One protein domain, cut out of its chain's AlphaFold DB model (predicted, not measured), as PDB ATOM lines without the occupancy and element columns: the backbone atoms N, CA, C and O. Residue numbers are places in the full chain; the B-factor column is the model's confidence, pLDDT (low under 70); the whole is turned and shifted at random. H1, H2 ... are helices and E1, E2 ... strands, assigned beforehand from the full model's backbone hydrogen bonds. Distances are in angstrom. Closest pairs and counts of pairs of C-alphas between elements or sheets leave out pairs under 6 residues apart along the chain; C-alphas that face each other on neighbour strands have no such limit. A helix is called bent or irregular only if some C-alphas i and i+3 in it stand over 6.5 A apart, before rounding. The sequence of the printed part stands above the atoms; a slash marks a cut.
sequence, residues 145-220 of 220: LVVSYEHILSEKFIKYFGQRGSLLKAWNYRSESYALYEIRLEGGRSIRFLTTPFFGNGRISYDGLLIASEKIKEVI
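AT A GLANCE: This is residues 145 to 220 of the 220 residues of an uncharacterized protein of Thermoanaerobacterales bacterium (UniProt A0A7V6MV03). A twisted four-stranded sheet is the middle layer of a three-layer sandwich, with H1 packed over one face and H2 over the opposite face. The tight turn between E3 and E4 lies at one end of the long axis, and the loop between E4 and H2 reaches the other end. The printed part has 76 residues with two named helices and four named strands, in the order E1 H1 E2 E3 E4 H2. The sheet runs E1 E4 E3 E2 and is mixed, and the class is mixed, helices and strands. The whole is compact, with a radius of gyration of the C-alphas of 12.5 A and spans of 39 by 27 by 15 A.

IN THESE COORDINATES: Begin in the sheet with E3, residues 176 to 184, which runs 26.2 A from C-alpha 176 at (209.481, 162.131, 129.081). Beside it look for E2, residues 165 to 173, 23.5 A long, and E4, residues 190 to 195, 16.2 A long. Find C-alpha 145 at (228.195, 154.482, 128.962), where E1, residues 145 to 148, begins. H1, residues 151 to 164, is 19.7 A long and irregular: C-alphas 160 and 163 are 7.1 A apart. H2, residues 206 to 217, runs 16.5 A to C-alpha 217 at (220.627, 146.364, 127.617).

HOW THE PARTS SIT: E2, E3 and E4 form a meander, each strand the antiparallel neighbour of the one before, with hairpins E2 and E3, and E3 and E4. Look at N 168 and O 180, 2.8 A apart, for E2 and E3, and at N 193 and O 181, 2.9 A, for E3 and E4. Edge strand E1 is parallel to E4, with N 146 and O 192 at 2.8 A. E1, H1 and E2 are a split strand-helix-strand unit, two strands running the same way with E4 and E3 between them; its crossover is right-handed. H1 is on the sheet at a height of 8.5 A, over E4, E3 and, only just, with 3 C-alphas, E2. It runs slantwise to the strands, only just, at 32 degrees to E4 on the local plane; the C-alphas of Arg 164 and Arg 184 are the closest of H1 and E3, 5.3 A. H2 is on the opposite face, at a height of 8.7 A, over E3. It runs along the strands, only just, at 28 degrees to E3 on the local plane; its closest C-alphas to E2 are Gly 208 and Tyr 173, 6.4 A. In H2 every O i to N i+4 pair is within hydrogen-bond range; in H1 8 of 10 are.

THE WHOLE: Look for the two C-alphas farthest apart at Gly 187 and Gly 202, 40.4 A. The printed part has no cut and no long link. Its mean pLDDT is 88.1, and residues 200 to 202 are under 70.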
ATOM      1  N   LEU A 145     229.477 153.788 128.900       93.31
ATOM      2  CA  LEU A 145     228.195 154.482 128.962       93.31
ATOM      3  C   LEU A 145     228.312 155.787 129.749       93.31
ATOM      4  O   LEU A 145     228.749 155.810 130.896       93.31
ATOM      5  N   VAL A 146     227.830 156.869 129.148       92.94
ATOM      6  CA  VAL A 146     227.629 158.164 129.794       92.94
ATOM      7  C   VAL A 146     226.132 158.421 129.899       92.94
ATOM      8  O   VAL A 146     225.421 158.413 128.896       92.94
ATOM      9  N   VAL A 147     225.653 158.678 131.115       92.56
ATOM     10  CA  VAL A 147     224.256 159.037 131.376       92.56
ATOM     11  C   VAL A 147     224.178 160.514 131.728       92.56
ATOM     12  O   VAL A 147     224.732 160.950 132.734       92.56
ATOM     13  N   SER A 148     223.474 161.285 130.904       91.50
ATOM     14  CA  SER A 148     223.268 162.714 131.103       91.50
ATOM     15  C   SER A 148     221.791 163.019 131.290       91.50
ATOM     16  O   SER A 148     220.974 162.795 130.396       91.50
ATOM     17  N   TYR A 149     221.468 163.583 132.449       86.75
ATOM     18  CA  TYR A 149     220.145 164.126 132.748       86.75
ATOM     19  C   TYR A 149     220.094 165.658 132.787       86.75
ATOM     20  O   TYR A 149     219.057 166.251 133.088       86.75
ATOM     21  N   GLU A 150     221.223 166.314 132.515       85.50
ATOM     22  CA  GLU A 150     221.324 167.768 132.457       85.50
ATOM     23  C   GLU A 150     221.253 168.207 130.988       85.50
ATOM     24  O   GLU A 150     221.944 167.669 130.118       85.50
ATOM     25  N   HIS A 151     220.355 169.144 130.690       84.56
ATOM     26  CA  HIS A 151     220.032 169.524 129.317       84.56
ATOM     27  C   HIS A 151     221.202 170.230 128.630       84.56
ATOM     28  O   HIS A 151     221.536 169.888 127.499       84.56
ATOM     29  N   ILE A 152     221.863 171.167 129.317       86.56
ATOM     30  CA  ILE A 152     222.967 171.949 128.744       86.56
ATOM     31  C   ILE A 152     224.152 171.032 128.414       86.56
ATOM     32  O   ILE A 152     224.755 171.161 127.345       86.56
ATOM     33  N   LEU A 153     224.477 170.088 129.300       85.94
ATOM     34  CA  LEU A 153     225.480 169.057 129.062       85.94
ATOM     35  C   LEU A 153     225.095 168.220 127.847       85.94
ATOM     36  O   LEU A 153     225.924 168.039 126.961       85.94
ATOM     37  N   SER A 154     223.841 167.771 127.776       90.19
ATOM     38  CA  SER A 154     223.352 166.935 126.677       90.19
ATOM     39  C   SER A 154     223.456 167.625 125.321       90.19
ATOM     40  O   SER A 154     223.999 167.051 124.379       90.19
ATOM     41  N   GLU A 155     223.029 168.884 125.226       90.12
ATOM     42  CA  GLU A 155     223.155 169.684 124.006       90.12
ATOM     43  C   GLU A 155     224.615 169.891 123.599       90.12
ATOM     44  O   GLU A 155     224.958 169.765 122.423       90.12
ATOM     45  N   LYS A 156     225.499 170.191 124.561       89.06
ATOM     46  CA  LYS A 156     226.936 170.348 124.295       89.06
ATOM     47  C   LYS A 156     227.561 169.048 123.813       89.06
ATOM     48  O   LYS A 156     228.332 169.075 122.856       89.06
ATOM     49  N   PHE A 157     227.195 167.933 124.438       88.31
ATOM     50  CA  PHE A 157     227.676 166.608 124.078       88.31
ATOM     51  C   PHE A 157     227.251 166.244 122.656       88.31
ATOM     52  O   PHE A 157     228.102 165.936 121.828       88.31
ATOM     53  N   ILE A 158     225.962 166.382 122.332       87.19
ATOM     54  CA  ILE A 158     225.434 166.122 120.986       87.19
ATOM     55  C   ILE A 158     226.057 167.075 119.962       87.19
ATOM     56  O   ILE A 158     226.428 166.648 118.876       87.19
ATOM     57  N   LYS A 159     226.223 168.362 120.277       88.25
ATOM     58  CA  LYS A 159     226.835 169.314 119.340       88.25
ATOM     59  C   LYS A 159     228.294 168.971 119.036       88.25
ATOM     60  O   LYS A 159     228.720 169.120 117.895       88.25
ATOM     61  N   TYR A 160     229.053 168.561 120.049       85.69
ATOM     62  CA  TYR A 160     230.474 168.260 119.901       85.69
ATOM     63  C   TYR A 160     230.704 166.888 119.260       85.69
ATOM     64  O   TYR A 160     231.416 166.771 118.267       85.69
ATOM     65  N   PHE A 161     230.067 165.853 119.802       83.25
ATOM     66  CA  PHE A 161     230.285 164.466 119.403       83.25
ATOM     67  C   PHE A 161     229.290 163.953 118.362       83.25
ATOM     68  O   PHE A 161     229.568 162.959 117.698       83.25
ATOM     69  N   GLY A 162     228.139 164.601 118.185       74.81
ATOM     70  CA  GLY A 162     227.047 164.092 117.348       74.81
ATOM     71  C   GLY A 162     227.385 163.997 115.863       74.81
ATOM     72  O   GLY A 162     226.793 163.182 115.169       74.81
ATOM     73  N   GLN A 163     228.383 164.743 115.376       81.31
ATOM     74  CA  GLN A 163     228.909 164.547 114.016       81.31
ATOM     75  C   GLN A 163     229.655 163.213 113.852       81.31
ATOM     76  O   GLN A 163     229.785 162.707 112.742       81.31
ATOM     77  N   ARG A 164     230.153 162.648 114.956       85.44
ATOM     78  CA  ARG A 164     230.872 161.370 115.033       85.44
ATOM     79  C   ARG A 164     229.990 160.261 115.619       85.44
ATOM     80  O   ARG A 164     230.495 159.208 115.993       85.44
ATOM     81  N   GLY A 165     228.686 160.495 115.742       86.88
ATOM     82  CA  GLY A 165     227.764 159.585 116.403       86.88
ATOM     83  C   GLY A 165     226.550 159.232 115.559       86.88
ATOM     84  O   GLY A 165     226.323 159.783 114.483       86.88
ATOM     85  N   SER A 166     225.754 158.301 116.067       91.44
ATOM     86  CA  SER A 166     224.454 157.949 115.504       91.44
ATOM     87  C   SER A 166     223.448 157.689 116.618       91.44
ATOM     88  O   SER A 166     223.806 157.256 117.712       91.44
ATOM     89  N   LEU A 167     222.174 157.989 116.364       93.94
ATOM     90  CA  LEU A 167     221.100 157.615 117.278       93.94
ATOM     91  C   LEU A 167     220.897 156.097 117.186       93.94
ATOM     92  O   LEU A 167     220.499 155.600 116.136       93.94
ATOM     93  N   LEU A 168     221.139 155.379 118.282       95.06
ATOM     94  CA  LEU A 168     220.891 153.938 118.365       95.06
ATOM     95  C   LEU A 168     219.423 153.653 118.661       95.06
ATOM     96  O   LEU A 168     218.825 152.742 118.092       95.06
ATOM     97  N   LYS A 169     218.844 154.418 119.589       95.75
ATOM     98  CA  LYS A 169     217.484 154.184 120.065       95.75
ATOM     99  C   LYS A 169     216.887 155.436 120.670       95.75
ATOM    100  O   LYS A 169     217.562 156.160 121.391       95.75
ATOM    101  N   ALA A 170     215.599 155.646 120.442       95.62
ATOM    102  CA  ALA A 170     214.811 156.637 121.157       95.62
ATOM    103  C   ALA A 170     213.530 155.981 121.664       95.62
ATOM    104  O   ALA A 170     212.958 155.116 120.997       95.62
ATOM    105  N   TRP A 171     213.095 156.370 122.854       95.00
ATOM    106  CA  TRP A 171     211.839 155.900 123.426       95.00
ATOM    107  C   TRP A 171     211.244 156.960 124.340       95.00
ATOM    108  O   TRP A 171     211.919 157.892 124.774       95.00
ATOM    109  N   ASN A 172     209.962 156.792 124.643       92.50
ATOM    110  CA  ASN A 172     209.255 157.632 125.593       92.50
ATOM    111  C   ASN A 172     208.828 156.791 126.794       92.50
ATOM    112  O   ASN A 172     208.437 155.632 126.646       92.50
ATOM    113  N   TYR A 173     208.858 157.401 127.973       89.19
ATOM    114  CA  TYR A 173     208.189 156.897 129.164       89.19
ATOM    115  C   TYR A 173     207.274 158.003 129.679       89.19
ATOM    116  O   TYR A 173     207.735 159.052 130.129       89.19
ATOM    117  N   ARG A 174     205.959 157.776 129.597       88.50
ATOM    118  CA  ARG A 174     204.946 158.816 129.844       88.50
ATOM    119  C   ARG A 174     205.219 160.039 128.949       88.50
ATOM    120  O   ARG A 174     205.274 159.887 127.734       88.50
ATOM    121  N   SER A 175     205.372 161.225 129.533       87.62
ATOM    122  CA  SER A 175     205.657 162.483 128.834       87.62
ATOM    123  C   SER A 175     207.148 162.787 128.672       87.62
ATOM    124  O   SER A 175     207.484 163.869 128.203       87.62
ATOM    125  N   GLU A 176     208.039 161.896 129.107       89.56
ATOM    126  CA  GLU A 176     209.481 162.131 129.081       89.56
ATOM    127  C   GLU A 176     210.151 161.301 127.976       89.56
ATOM    128  O   GLU A 176     209.766 160.156 127.713       89.56
ATOM    129  N   SER A 177     211.171 161.882 127.343       90.81
ATOM    130  CA  SER A 177     211.865 161.299 126.192       90.81
ATOM    131  C   SER A 177     213.287 160.894 126.538       90.81
ATOM    132  O   SER A 177     214.003 161.595 127.249       90.81
ATOM    133  N   TYR A 178     213.696 159.765 125.984       93.62
ATOM    134  CA  TYR A 178     215.020 159.194 126.131       93.62
ATOM    135  C   TYR A 178     215.627 159.018 124.746       93.62
ATOM    136  O   TYR A 178     214.934 158.629 123.799       93.62
ATOM    137  N   ALA A 179     216.928 159.256 124.641       94.19
ATOM    138  CA  ALA A 179     217.679 158.965 123.432       94.19
ATOM    139  C   ALA A 179     219.057 158.408 123.791       94.19
ATOM    140  O   ALA A 179     219.783 158.968 124.610       94.19
ATOM    141  N   LEU A 180     219.379 157.271 123.185       95.44
ATOM    142  CA  LEU A 180     220.643 156.572 123.306       95.44
ATOM    143  C   LEU A 180     221.402 156.726 121.994       95.44
ATOM    144  O   LEU A 180     220.917 156.326 120.932       95.44
ATOM    145  N   TYR A 181     222.599 157.280 122.085       94.50
ATOM    146  CA  TYR A 181     223.488 157.520 120.962       94.50
ATOM    147  C   TYR A 181     224.713 156.612 121.058       94.50
ATOM    148  O   TYR A 181     225.216 156.359 122.152       94.50
ATOM    149  N   GLU A 182     225.217 156.162 119.914       94.44
ATOM    150  CA  GLU A 182     226.608 155.750 119.764       94.44
ATOM    151  C   GLU A 182     227.421 157.001 119.459       94.44
ATOM    152  O   GLU A 182     227.032 157.800 118.605       94.44
ATOM    153  N   ILE A 183     228.558 157.158 120.121       92.50
ATOM    154  CA  ILE A 183     229.494 158.246 119.878       92.50
ATOM    155  C   ILE A 183     230.872 157.660 119.632       92.50
ATOM    156  O   ILE A 183     231.409 156.960 120.486       92.50
ATOM    157  N   ARG A 184     231.456 157.980 118.476       90.56
ATOM    158  CA  ARG A 184     232.823 157.587 118.139       90.56
ATOM    159  C   ARG A 184     233.792 158.650 118.636       90.56
ATOM    160  O   ARG A 184     233.779 159.794 118.175       90.56
ATOM    161  N   LEU A 185     234.614 158.253 119.596       87.81
ATOM    162  CA  LEU A 185     235.735 159.024 120.106       87.81
ATOM    163  C   LEU A 185     236.921 158.957 119.133       87.81
ATOM    164  O   LEU A 185     236.936 158.189 118.163       87.81
ATOM    165  N   GLU A 186     237.932 159.779 119.394       79.62
ATOM    166  CA  GLU A 186     239.195 159.708 118.659       79.62
ATOM    167  C   GLU A 186     239.863 158.342 118.872       79.62
ATOM    168  O   GLU A 186     239.716 157.709 119.916       79.62
ATOM    169  N   GLY A 187     240.519 157.819 117.833       79.31
ATOM    170  CA  GLY A 187     241.060 156.453 117.844       79.31
ATOM    171  C   GLY A 187     240.047 155.345 117.521       79.31
ATOM    172  O   GLY A 187     240.414 154.176 117.528       79.31
ATOM    173  N   GLY A 188     238.793 155.683 117.187       83.62
ATOM    174  CA  GLY A 188     237.800 154.723 116.679       83.62
ATOM    175  C   GLY A 188     237.029 153.953 117.754       83.62
ATOM    176  O   GLY A 188     236.225 153.086 117.418       83.62
ATOM    177  N   ARG A 189     237.236 154.281 119.034       89.94
ATOM    178  CA  ARG A 189     236.460 153.741 120.156       89.94
ATOM    179  C   ARG A 189     235.042 154.311 120.154       89.94
ATOM    180  O   ARG A 189     234.866 155.521 120.031       89.94
ATOM    181  N   SER A 190     234.044 153.457 120.354       91.81
ATOM    182  CA  SER A 190     232.648 153.870 120.532       91.81
ATOM    183  C   SER A 190     232.256 153.860 122.008       91.81
ATOM    184  O   SER A 190     232.503 152.880 122.704       91.81
ATOM    185  N   ILE A 191     231.567 154.908 122.456       93.44
ATOM    186  CA  ILE A 191     230.880 154.963 123.751       93.44
ATOM    187  C   ILE A 191     229.380 155.164 123.541       93.44
ATOM    188  O   ILE A 191     228.942 155.670 122.504       93.44
ATOM    189  N   ARG A 192     228.575 154.781 124.531       94.56
ATOM    190  CA  ARG A 192     227.135 155.030 124.544       94.56
ATOM    191  C   ARG A 192     226.856 156.307 125.319       94.56
ATOM    192  O   ARG A 192     227.435 156.544 126.375       94.56
ATOM    193  N   PHE A 193     225.938 157.118 124.816       94.38
ATOM    194  CA  PHE A 193     225.501 158.340 125.478       94.38
ATOM    195  C   PHE A 193     223.987 158.348 125.606       94.38
ATOM    196  O   PHE A 193     223.272 158.401 124.607       94.38
ATOM    197  N   LEU A 194     223.500 158.274 126.838       94.12
ATOM    198  CA  LEU A 194     222.087 158.361 127.158       94.12
ATOM    199  C   LEU A 194     221.743 159.797 127.546       94.12
ATOM    200  O   LEU A 194     222.166 160.271 128.600       94.12
ATOM    201  N   THR A 195     220.898 160.449 126.754       93.06
ATOM    202  CA  THR A 195     220.143 161.615 127.216       93.06
ATOM    203  C   THR A 195     218.849 161.145 127.846       93.06
ATOM    204  O   THR A 195     218.067 160.424 127.215       93.06
ATOM    205  N   THR A 196     218.611 161.559 129.079       90.19
ATOM    206  CA  THR A 196     217.454 161.126 129.854       90.19
ATOM    207  C   THR A 196     216.867 162.293 130.650       90.19
ATOM    208  O   THR A 196     217.582 163.232 130.985       90.19
ATOM    209  N   PRO A 197     215.561 162.308 130.946       84.75
ATOM    210  CA  PRO A 197     214.990 163.204 131.951       84.75
ATOM    211  C   PRO A 197     215.680 163.082 133.319       84.75
ATOM    212  O   PRO A 197     216.244 162.049 133.673       84.75
ATOM    213  N   PHE A 198     215.556 164.131 134.139       75.19
ATOM    214  CA  PHE A 198     216.025 164.102 135.525       75.19
ATOM    215  C   PHE A 198     215.404 162.939 136.305       75.19
ATOM    216  O   PHE A 198     214.178 162.802 136.375       75.19
ATOM    217  N   PHE A 199     216.256 162.128 136.927       75.06
ATOM    218  CA  PHE A 199     215.812 161.023 137.757       75.06
ATOM    219  C   PHE A 199     215.318 161.523 139.120       75.06
ATOM    220  O   PHE A 199     216.060 162.133 139.888       75.06
ATOM    221  N   GLY A 200     214.050 161.253 139.435       67.75
ATOM    222  CA  GLY A 200     213.409 161.709 140.667       67.75
ATOM    223  C   GLY A 200     212.662 163.038 140.552       67.75
ATOM    224  O   GLY A 200     212.280 163.471 139.465       67.75
ATOM    225  N   ASN A 201     212.352 163.646 141.705       63.12
ATOM    226  CA  ASN A 201     211.530 164.866 141.832       63.12
ATOM    227  C   ASN A 201     210.178 164.809 141.089       63.12
ATOM    228  O   ASN A 201     209.701 165.812 140.564       63.12
ATOM    229  N   GLY A 202     209.559 163.625 141.031       65.75
ATOM    230  CA  GLY A 202     208.251 163.419 140.402       65.75
ATOM    231  C   GLY A 202     208.269 163.289 138.876       65.75
ATOM    232  O   GLY A 202     207.210 163.051 138.302       65.75
ATOM    233  N   ARG A 203     209.437 163.389 138.218       77.38
ATOM    234  CA  ARG A 203     209.547 163.202 136.760       77.38
ATOM    235  C   ARG A 203     209.628 161.722 136.397       77.38
ATOM    236  O   ARG A 203     208.739 161.210 135.726       77.38
ATOM    237  N   ILE A 204     210.639 161.018 136.916       83.06
ATOM    238  CA  ILE A 204     210.873 159.590 136.647       83.06
ATOM    239  C   ILE A 204     210.806 158.758 137.929       83.06
ATOM    240  O   ILE A 204     211.500 159.044 138.906       83.06
ATOM    241  N   SER A 205     209.956 157.726 137.916       86.44
ATOM    242  CA  SER A 205     209.836 156.708 138.967       86.44
ATOM    243  C   SER A 205     210.864 155.583 138.787       86.44
ATOM    244  O   SER A 205     211.524 155.498 137.753       86.44
ATOM    245  N   TYR A 206     210.971 154.684 139.772       87.75
ATOM    246  CA  TYR A 206     211.810 153.483 139.656       87.75
ATOM    247  C   TYR A 206     211.436 152.623 138.444       87.75
ATOM    248  O   TYR A 206     212.333 152.188 137.733       87.75
ATOM    249  N   ASP A 207     210.148 152.489 138.119       87.81
ATOM    250  CA  ASP A 207     209.719 151.774 136.909       87.81
ATOM    251  C   ASP A 207     210.301 152.391 135.629       87.81
ATOM    252  O   ASP A 207     210.755 151.679 134.741       87.81
ATOM    253  N   GLY A 208     210.320 153.727 135.534       87.38
ATOM    254  CA  GLY A 208     210.902 154.417 134.382       87.38
ATOM    255  C   GLY A 208     212.416 154.203 134.270       87.38
ATOM    256  O   GLY A 208     212.937 154.102 133.161       87.38
ATOM    257  N   LEU A 209     213.118 154.083 135.404       87.88
ATOM    258  CA  LEU A 209     214.545 153.737 135.431       87.88
ATOM    259  C   LEU A 209     214.799 152.301 134.985       87.88
ATOM    260  O   LEU A 209     215.715 152.068 134.201       87.88
ATOM    261  N   LEU A 210     213.987 151.358 135.462       90.00
ATOM    262  CA  LEU A 210     214.090 149.953 135.083       90.00
ATOM    263  C   LEU A 210     213.871 149.785 133.580       90.00
ATOM    264  O   LEU A 210     214.727 149.220 132.905       90.00
ATOM    265  N   ILE A 211     212.820 150.403 133.035       91.50
ATOM    266  CA  ILE A 211     212.569 150.418 131.587       91.50
ATOM    267  C   ILE A 211     213.752 151.028 130.833       91.50
ATOM    268  O   ILE A 211     214.152 150.508 129.794       91.50
ATOM    269  N   ALA A 212     214.343 152.120 131.332       91.50
ATOM    270  CA  ALA A 212     215.524 152.700 130.702       91.50
ATOM    271  C   ALA A 212     216.708 151.718 130.699       91.50
ATOM    272  O   ALA A 212     217.339 151.551 129.657       91.50
ATOM    273  N   SER A 213     216.972 151.035 131.818       93.06
ATOM    274  CA  SER A 213     218.042 150.033 131.911       93.06
ATOM    275  C   SER A 213     217.823 148.855 130.953       93.06
ATOM    276  O   SER A 213     218.735 148.481 130.222       93.06
ATOM    277  N   GLU A 214     216.598 148.333 130.853       93.38
ATOM    278  CA  GLU A 214     216.232 147.278 129.898       93.38
ATOM    279  C   GLU A 214     216.440 147.736 128.452       93.38
ATOM    280  O   GLU A 214     217.067 147.047 127.649       93.38
ATOM    281  N   LYS A 215     215.977 148.947 128.118       94.12
ATOM    282  CA  LYS A 215     216.084 149.494 126.762       94.12
ATOM    283  C   LYS A 215     217.525 149.705 126.319       94.12
ATOM    284  O   LYS A 215     217.768 149.582 125.115       94.12
ATOM    285  N   ILE A 216     218.427 150.016 127.252       93.94
ATOM    286  CA  ILE A 216     219.872 150.118 127.015       93.94
ATOM    287  C   ILE A 216     220.469 148.725 126.822       93.94
ATOM    288  O   ILE A 216     221.143 148.524 125.819       93.94
ATOM    289  N   LYS A 217     220.167 147.766 127.709       92.88
ATOM    290  CA  LYS A 217     220.627 146.364 127.617       92.88
ATOM    291  C   LYS A 217     220.215 145.666 126.319       92.88
ATOM    292  O   LYS A 217     220.947 144.833 125.819       92.88
ATOM    293  N   GLU A 218     219.086 146.042 125.722       92.31
ATOM    294  CA  GLU A 218     218.679 145.567 124.388       92.31
ATOM    295  C   GLU A 218     219.627 146.015 123.245       92.31
ATOM    296  O   GLU A 218     219.461 145.567 122.112       92.31
ATOM    297  N   VAL A 219     220.546 146.952 123.499       88.62
ATOM    298  CA  VAL A 219     221.423 147.584 122.495       88.62
ATOM    299  C   VAL A 219     222.912 147.323 122.757       88.62
ATOM    300  O   VAL A 219     223.705 147.409 121.815       88.62
ATOM    301  N   ILE A 220     223.301 147.065 124.010       83.69
ATOM    302  CA  ILE A 220     224.698 146.817 124.413       83.69
ATOM    303  C   ILE A 220     225.050 145.335 124.430       83.69
ATOM    304  O   ILE A 220     224.172 144.514 124.761       83.69
TER     305      ILE A 220